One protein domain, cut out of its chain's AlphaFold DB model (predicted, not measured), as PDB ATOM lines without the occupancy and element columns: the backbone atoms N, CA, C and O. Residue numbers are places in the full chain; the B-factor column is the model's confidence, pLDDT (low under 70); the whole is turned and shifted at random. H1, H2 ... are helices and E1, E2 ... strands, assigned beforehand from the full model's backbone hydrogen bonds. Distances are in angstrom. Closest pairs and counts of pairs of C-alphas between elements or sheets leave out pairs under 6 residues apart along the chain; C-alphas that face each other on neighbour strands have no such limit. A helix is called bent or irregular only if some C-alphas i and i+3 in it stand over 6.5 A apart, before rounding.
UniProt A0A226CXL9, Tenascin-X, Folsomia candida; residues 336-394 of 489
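Overview. This is residues 336 to 394 of the 489 residues of the protein "Tenascin-X" of Folsomia candida (UniProt A0A226CXL9). Two small lobes sit end to end along the long axis, each a two-stranded hairpin with a short helix packed on it: E3 and E4 with H2 in one lobe, E1 and E2 with H1 in the other. The printed part has 59 residues, with two named helices and four named strands in the order H1 E1 E2 H2 E3 E4; both sheets are antiparallel. The class is mixed, helices and strands, with 28 of the 59 residues in named elements, under half. The whole is compact, with a radius of gyration of the C-alphas of 11.2 A, yet elongated in outline, 34 by 21 by 19 A.

Along the chain. E3, residues 382 to 386, is 12.0 A long, and E4, residues 389 to 393, is 12.2 A, ending at C-alpha 393 (40.291, -13.426, -17.192). H2 is residues 368 to 371, 5.5 A. E1, residues 352 to 355, measures 10.2 A and E2, residues 360 to 363, 9.5 A. H1, residues 338 to 343, measures 10.7 A and begins at C-alpha 338 (37.282, 1.472, -0.319); it is irregular, with C-alphas 340 and 343 7.5 A apart.

Arrangement. E3 and E4 form an antiparallel hairpin, with N 391 and O 384 at 2.8 A. H2 comes closest to E3 at the C-alphas of Asp 368 and Gln 384, 4.7 A. The closest C-alphas of H2 and E1 are those of Cys 371 and Tyr 352, 6.6 A. E1 and E2 form the other antiparallel hairpin, with N 361 and O 354 at 2.8 A. The closest C-alphas of H1 and E1 are those of Asp 338 and Lys 354, 4.9 A. H1 is apart from H2, E3 and E4. In H1, 0 of 2 O i to N i+4 pairs are within hydrogen-bond range, beside 2 of 3 O i to N i+3 pairs; H2 is too short for an O i to N i+4 pair.

Size, cuts and confidence. The two C-alphas farthest apart, of Gln 357 and Asn 379, are 35.3 A apart. The printed part has no cut and no long link. Mean pLDDT of the printed part is 75.4; residues 347 to 351, 373, and 378 to 379 are under 70.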
ATOM      1  N   ASN A 336      35.444   6.021   4.596       82.31
ATOM      2  CA  ASN A 336      36.606   5.735   5.441       82.31
ATOM      3  C   ASN A 336      37.447   4.586   4.863       82.31
ATOM      4  O   ASN A 336      38.626   4.437   5.182       82.31
ATOM      5  N   SER A 337      36.840   3.756   4.014       80.56
ATOM      6  CA  SER A 337      37.467   2.627   3.336       80.56
ATOM      7  C   SER A 337      36.966   2.499   1.895       80.56
ATOM      8  O   SER A 337      35.902   3.006   1.539       80.56
ATOM      9  N   ASP A 338      37.700   1.764   1.061       75.19
ATOM     10  CA  ASP A 338      37.282   1.472  -0.319       75.19
ATOM     11  C   ASP A 338      35.943   0.713  -0.382       75.19
ATOM     12  O   ASP A 338      35.204   0.832  -1.362       75.19
ATOM     13  N   LEU A 339      35.601  -0.031   0.678       74.50
ATOM     14  CA  LEU A 339      34.359  -0.795   0.772       74.50
ATOM     15  C   LEU A 339      33.122   0.118   0.822       74.50
ATOM     16  O   LEU A 339      32.084  -0.218   0.248       74.50
ATOM     17  N   ASP A 340      33.249   1.298   1.433       77.19
ATOM     18  CA  ASP A 340      32.162   2.280   1.567       77.19
ATOM     19  C   ASP A 340      31.739   2.846   0.203       77.19
ATOM     20  O   ASP A 340      30.603   3.281  -0.000       77.19
ATOM     21  N   CYS A 341      32.637   2.772  -0.782       76.12
ATOM     22  CA  CYS A 341      32.399   3.253  -2.133       76.12
ATOM     23  C   CYS A 341      31.609   2.281  -3.010       76.12
ATOM     24  O   CYS A 341      31.385   2.581  -4.185       76.12
ATOM     25  N   ALA A 342      31.135   1.148  -2.478       71.31
ATOM     26  CA  ALA A 342      30.408   0.129  -3.236       71.31
ATOM     27  C   ALA A 342      29.206   0.681  -4.030       71.31
ATOM     28  O   ALA A 342      28.938   0.201  -5.133       71.31
ATOM     29  N   SER A 343      28.535   1.725  -3.536       71.12
ATOM     30  CA  SER A 343      27.365   2.352  -4.172       71.12
ATOM     31  C   SER A 343      27.696   3.361  -5.287       71.12
ATOM     32  O   SER A 343      26.805   3.744  -6.046       71.12
ATOM     33  N   LEU A 344      28.958   3.785  -5.443       75.69
ATOM     34  CA  LEU A 344      29.348   4.780  -6.451       75.69
ATOM     35  C   LEU A 344      29.352   4.166  -7.859       75.69
ATOM     36  O   LEU A 344      30.164   3.297  -8.145       75.69
ATOM     37  N   ASN A 345      28.508   4.615  -8.784       70.44
ATOM     38  CA  ASN A 345      28.563   4.126 -10.166       70.44
ATOM     39  C   ASN A 345      29.656   4.844 -10.962       70.44
ATOM     40  O   ASN A 345      29.530   6.025 -11.280       70.44
ATOM     41  N   CYS A 346      30.714   4.115 -11.308       70.31
ATOM     42  CA  CYS A 346      31.759   4.603 -12.194       70.31
ATOM     43  C   CYS A 346      31.488   4.167 -13.637       70.31
ATOM     44  O   CYS A 346      31.194   3.001 -13.891       70.31
ATOM     45  N   THR A 347      31.585   5.097 -14.583       60.69
ATOM     46  CA  THR A 347      31.397   4.845 -16.018       60.69
ATOM     47  C   THR A 347      32.734   4.937 -16.763       60.69
ATOM     48  O   THR A 347      33.624   5.692 -16.375       60.69
ATOM     49  N   GLY A 348      32.895   4.163 -17.844       58.50
ATOM     50  CA  GLY A 348      34.086   4.208 -18.709       58.50
ATOM     51  C   GLY A 348      35.313   3.450 -18.175       58.50
ATOM     52  O   GLY A 348      35.178   2.420 -17.520       58.50
ATOM     53  N   ASN A 349      36.517   3.960 -18.475       52.25
ATOM     54  CA  ASN A 349      37.824   3.340 -18.169       52.25
ATOM     55  C   ASN A 349      38.259   3.472 -16.693       52.25
ATOM     56  O   ASN A 349      39.357   3.066 -16.328       52.25
ATOM     57  N   THR A 350      37.439   4.073 -15.831       57.31
ATOM     58  CA  THR A 350      37.711   4.238 -14.392       57.31
ATOM     59  C   THR A 350      36.773   3.350 -13.588       57.31
ATOM     60  O   THR A 350      35.910   3.855 -12.884       57.31
ATOM     61  N   GLN A 351      36.855   2.030 -13.752       62.12
ATOM     62  CA  GLN A 351      35.870   1.105 -13.169       62.12
ATOM     63  C   GLN A 351      36.058   0.847 -11.665       62.12
ATOM     64  O   GLN A 351      35.162   0.295 -11.026       62.12
ATOM     65  N   TYR A 352      37.197   1.242 -11.090       72.50
ATOM     66  CA  TYR A 352      37.511   0.999  -9.685       72.50
ATOM     67  C   TYR A 352      37.212   2.222  -8.815       72.50
ATOM     68  O   TYR A 352      37.425   3.372  -9.207       72.50
ATOM     69  N   LYS A 353      36.689   1.941  -7.621       76.50
ATOM     70  CA  LYS A 353      36.193   2.913  -6.651       76.50
ATOM     71  C   LYS A 353      37.161   2.926  -5.479       76.50
ATOM     72  O   LYS A 353      37.319   1.908  -4.813       76.50
ATOM     73  N   LYS A 354      37.787   4.070  -5.236       80.00
ATOM     74  CA  LYS A 354      38.739   4.245  -4.143       80.00
ATOM     75  C   LYS A 354      38.289   5.351  -3.216       80.00
ATOM     76  O   LYS A 354      37.779   6.375  -3.684       80.00
ATOM     77  N   CYS A 355      38.537   5.163  -1.932       80.12
ATOM     78  CA  CYS A 355      38.453   6.237  -0.969       80.12
ATOM     79  C   CYS A 355      39.739   7.074  -1.033       80.12
ATOM     80  O   CYS A 355      40.817   6.601  -0.669       80.12
ATOM     81  N   ILE A 356      39.666   8.284  -1.600       78.69
ATOM     82  CA  ILE A 356      40.842   9.149  -1.808       78.69
ATOM     83  C   ILE A 356      40.679  10.433  -1.038       78.69
ATOM     84  O   ILE A 356      39.891  11.305  -1.422       78.69
ATOM     85  N   GLN A 357      41.420  10.500   0.078       76.75
ATOM     86  CA  GLN A 357      40.986  11.324   1.202       76.75
ATOM     87  C   GLN A 357      39.531  10.871   1.514       76.75
ATOM     88  O   GLN A 357      39.092   9.889   0.962       76.75
ATOM     89  N   ASP A 358      38.722  11.424   2.376       79.88
ATOM     90  CA  ASP A 358      37.457  10.767   2.800       79.88
ATOM     91  C   ASP A 358      36.308  10.825   1.752       79.88
ATOM     92  O   ASP A 358      35.164  11.136   2.068       79.88
ATOM     93  N   VAL A 359      36.607  10.638   0.459       81.31
ATOM     94  CA  VAL A 359      35.700  10.775  -0.682       81.31
ATOM     95  C   VAL A 359      35.881   9.656  -1.702       81.31
ATOM     96  O   VAL A 359      36.972   9.430  -2.237       81.31
ATOM     97  N   CYS A 360      34.767   9.045  -2.094       80.06
ATOM     98  CA  CYS A 360      34.739   8.049  -3.148       80.06
ATOM     99  C   CYS A 360      35.043   8.656  -4.521       80.06
ATOM    100  O   CYS A 360      34.359   9.561  -5.025       80.06
ATOM    101  N   SER A 361      36.068   8.106  -5.159       79.12
ATOM    102  CA  SER A 361      36.547   8.523  -6.468       79.12
ATOM    103  C   SER A 361      36.704   7.326  -7.397       79.12
ATOM    104  O   SER A 361      37.144   6.256  -6.990       79.12
ATOM    105  N   CYS A 362      36.354   7.528  -8.665       78.19
ATOM    106  CA  CYS A 362      36.608   6.562  -9.724       78.19
ATOM    107  C   CYS A 362      38.041   6.748 -10.214       78.19
ATOM    108  O   CYS A 362      38.383   7.836 -10.689       78.19
ATOM    109  N   VAL A 363      38.871   5.716 -10.103       78.31
ATOM    110  CA  VAL A 363      40.267   5.759 -10.548       78.31
ATOM    111  C   VAL A 363      40.601   4.601 -11.477       78.31
ATOM    112  O   VAL A 363      39.878   3.612 -11.582       78.31
ATOM    113  N   GLN A 364      41.697   4.777 -12.207       80.31
ATOM    114  CA  GLN A 364      42.313   3.737 -13.018       80.31
ATOM    115  C   GLN A 364      43.038   2.741 -12.108       80.31
ATOM    116  O   GLN A 364      43.632   3.150 -11.107       80.31
ATOM    117  N   CYS A 365      42.990   1.454 -12.451       78.81
ATOM    118  CA  CYS A 365      43.739   0.442 -11.710       78.81
ATOM    119  C   CYS A 365      45.245   0.583 -11.993       78.81
ATOM    120  O   CYS A 365      45.636   1.001 -13.087       78.81
ATOM    121  N   LYS A 366      46.085   0.249 -11.008       80.75
ATOM    122  CA  LYS A 366      47.549   0.151 -11.157       80.75
ATOM    123  C   LYS A 366      48.077  -1.247 -10.840       80.75
ATOM    124  O   LYS A 366      49.156  -1.595 -11.307       80.75
ATOM    125  N   ALA A 367      47.333  -2.025 -10.060       77.56
ATOM    126  CA  ALA A 367      47.646  -3.402  -9.705       77.56
ATOM    127  C   ALA A 367      46.379  -4.271  -9.706       77.56
ATOM    128  O   ALA A 367      45.266  -3.765  -9.566       77.56
ATOM    129  N   ASP A 368      46.548  -5.590  -9.805       76.44
ATOM    130  CA  ASP A 368      45.442  -6.560  -9.781       76.44
ATOM    131  C   ASP A 368      44.641  -6.493  -8.468       76.44
ATOM    132  O   ASP A 368      43.417  -6.641  -8.465       76.44
ATOM    133  N   SER A 369      45.307  -6.159  -7.356       73.69
ATOM    134  CA  SER A 369      44.666  -5.917  -6.057       73.69
ATOM    135  C   SER A 369      43.636  -4.785  -6.092       73.69
ATOM    136  O   SER A 369      42.669  -4.819  -5.332       73.69
ATOM    137  N   ASP A 370      43.797  -3.806  -6.988       72.50
ATOM    138  CA  ASP A 370      42.840  -2.703  -7.142       72.50
ATOM    139  C   ASP A 370      41.515  -3.185  -7.760       72.50
ATOM    140  O   ASP A 370      40.489  -2.521  -7.651       72.50
ATOM    141  N   CYS A 371      41.489  -4.363  -8.388       74.00
ATOM    142  CA  CYS A 371      40.290  -4.910  -9.018       74.00
ATOM    143  C   CYS A 371      39.417  -5.734  -8.057       74.00
ATOM    144  O   CYS A 371      38.440  -6.346  -8.493       74.00
ATOM    145  N   ALA A 372      39.706  -5.737  -6.749       70.44
ATOM    146  CA  ALA A 372      39.012  -6.557  -5.752       70.44
ATOM    147  C   ALA A 372      37.480  -6.378  -5.746       70.44
ATOM    148  O   ALA A 372      36.758  -7.359  -5.552       70.44
ATOM    149  N   SER A 373      36.970  -5.172  -6.024       68.31
ATOM    150  CA  SER A 373      35.530  -4.870  -6.038       68.31
ATOM    151  C   SER A 373      34.797  -5.283  -7.324       68.31
ATOM    152  O   SER A 373      33.571  -5.201  -7.368       68.31
ATOM    153  N   LEU A 374      35.506  -5.682  -8.388       73.44
ATOM    154  CA  LEU A 374      34.881  -6.094  -9.650       73.44
ATOM    155  C   LEU A 374      34.239  -7.480  -9.491       73.44
ATOM    156  O   LEU A 374      34.918  -8.439  -9.135       73.44
ATOM    157  N   SER A 375      32.945  -7.616  -9.767       74.62
ATOM    158  CA  SER A 375      32.293  -8.930  -9.808       74.62
ATOM    159  C   SER A 375      32.586  -9.610 -11.141       74.62
ATOM    160  O   SER A 375      32.176  -9.114 -12.190       74.62
ATOM    161  N   CYS A 376      33.276 -10.747 -11.099       75.00
ATOM    162  CA  CYS A 376      33.604 -11.529 -12.283       75.00
ATOM    163  C   CYS A 376      32.717 -12.774 -12.412       75.00
ATOM    164  O   CYS A 376      32.293 -13.336 -11.398       75.00
ATOM    165  N   PRO A 377      32.425 -13.224 -13.645       72.62
ATOM    166  CA  PRO A 377      31.693 -14.462 -13.864       72.62
ATOM    167  C   PRO A 377      32.552 -15.675 -13.474       72.62
ATOM    168  O   PRO A 377      33.780 -15.630 -13.539       72.62
ATOM    169  N   ALA A 378      31.904 -16.783 -13.105       67.00
ATOM    170  CA  ALA A 378      32.582 -17.981 -12.593       67.00
ATOM    171  C   ALA A 378      33.637 -18.557 -13.557       67.00
ATOM    172  O   ALA A 378      34.652 -19.078 -13.113       67.00
ATOM    173  N   ASN A 379      33.421 -18.413 -14.868       69.44
ATOM    174  CA  ASN A 379      34.329 -18.879 -15.917       69.44
ATOM    175  C   ASN A 379      35.528 -17.951 -16.178       69.44
ATOM    176  O   ASN A 379      36.407 -18.330 -16.941       69.44
ATOM    177  N   LYS A 380      35.566 -16.748 -15.593       79.50
ATOM    178  CA  LYS A 380      36.709 -15.823 -15.649       79.50
ATOM    179  C   LYS A 380      36.942 -15.197 -14.275       79.50
ATOM    180  O   LYS A 380      36.709 -14.006 -14.096       79.50
ATOM    181  N   PRO A 381      37.313 -16.006 -13.276       71.69
ATOM    182  CA  PRO A 381      37.291 -15.591 -11.879       71.69
ATOM    183  C   PRO A 381      38.449 -14.657 -11.504       71.69
ATOM    184  O   PRO A 381      38.343 -13.956 -10.496       71.69
ATOM    185  N   TYR A 382      39.537 -14.636 -12.285       80.38
ATOM    186  CA  TYR A 382      40.695 -13.804 -11.986       80.38
ATOM    187  C   TYR A 382      40.465 -12.363 -12.430       80.38
ATOM    188  O   TYR A 382      39.991 -12.106 -13.537       80.38
ATOM    189  N   LYS A 383      40.819 -11.419 -11.557       82.56
ATOM    190  CA  LYS A 383      40.665  -9.983 -11.786       82.56
ATOM    191  C   LYS A 383      42.043  -9.412 -12.067       82.56
ATOM    192  O   LYS A 383      42.896  -9.432 -11.185       82.56
ATOM    193  N   GLN A 384      42.246  -8.910 -13.274       84.88
ATOM    194  CA  GLN A 384      43.526  -8.370 -13.705       84.88
ATOM    195  C   GLN A 384      43.384  -6.892 -14.053       84.88
ATOM    196  O   GLN A 384      42.400  -6.481 -14.668       84.88
ATOM    197  N   CYS A 385      44.381  -6.092 -13.694       83.19
ATOM    198  CA  CYS A 385      44.529  -4.746 -14.210       83.19
ATOM    199  C   CYS A 385      45.321  -4.784 -15.522       83.19
ATOM    200  O   CYS A 385      46.535  -4.985 -15.528       83.19
ATOM    201  N   TYR A 386      44.642  -4.569 -16.648       81.44
ATOM    202  CA  TYR A 386      45.272  -4.500 -17.963       81.44
ATOM    203  C   TYR A 386      45.008  -3.145 -18.616       81.44
ATOM    204  O   TYR A 386      43.860  -2.747 -18.813       81.44
ATOM    205  N   GLY A 387      46.077  -2.415 -18.953       74.88
ATOM    206  CA  GLY A 387      45.960  -1.112 -19.617       74.88
ATOM    207  C   GLY A 387      45.068  -0.133 -18.846       74.88
ATOM    208  O   GLY A 387      44.178   0.482 -19.430       74.88
ATOM    209  N   ASN A 388      45.271  -0.034 -17.527       78.25
ATOM    210  CA  ASN A 388      44.509   0.818 -16.603       78.25
ATOM    211  C   ASN A 388      43.023   0.443 -16.433       78.25
ATOM    212  O   ASN A 388      42.269   1.200 -15.816       78.25
ATOM    213  N   THR A 389      42.608  -0.723 -16.939       75.25
ATOM    214  CA  THR A 389      41.232  -1.229 -16.861       75.25
ATOM    215  C   THR A 389      41.204  -2.588 -16.166       75.25
ATOM    216  O   THR A 389      42.015  -3.459 -16.467       75.25
ATOM    217  N   CYS A 390      40.259  -2.785 -15.245       78.56
ATOM    218  CA  CYS A 390      40.043  -4.095 -14.638       78.56
ATOM    219  C   CYS A 390      39.314  -5.017 -15.618       78.56
ATOM    220  O   CYS A 390      38.248  -4.669 -16.129       78.56
ATOM    221  N   THR A 391      39.865  -6.198 -15.861       82.56
ATOM    222  CA  THR A 391      39.274  -7.227 -16.714       82.56
ATOM    223  C   THR A 391      39.171  -8.543 -15.955       82.56
ATOM    224  O   THR A 391      39.962  -8.846 -15.064       82.56
ATOM    225  N   CYS A 392      38.150  -9.322 -16.300       84.19
ATOM    226  CA  CYS A 392      37.990 -10.682 -15.812       84.19
ATOM    227  C   CYS A 392      38.639 -11.631 -16.816       84.19
ATOM    228  O   CYS A 392      38.253 -11.637 -17.993       84.19
ATOM    229  N   VAL A 393      39.594 -12.437 -16.365       84.69
ATOM    230  CA  VAL A 393      40.291 -13.426 -17.192       84.69
ATOM    231  C   VAL A 393      40.213 -14.814 -16.560       84.69
ATOM    232  O   VAL A 393      39.806 -14.994 -15.410       84.69
ATOM    233  N   GLU A 394      40.526 -15.816 -17.369       82.25
ATOM    234  CA  GLU A 394      40.594 -17.203 -16.924       82.25
ATOM    235  C   GLU A 394      41.769 -17.388 -15.965       82.25
ATOM    236  O   GLU A 394      42.763 -16.663 -16.039       82.25
TER     237      GLU A 394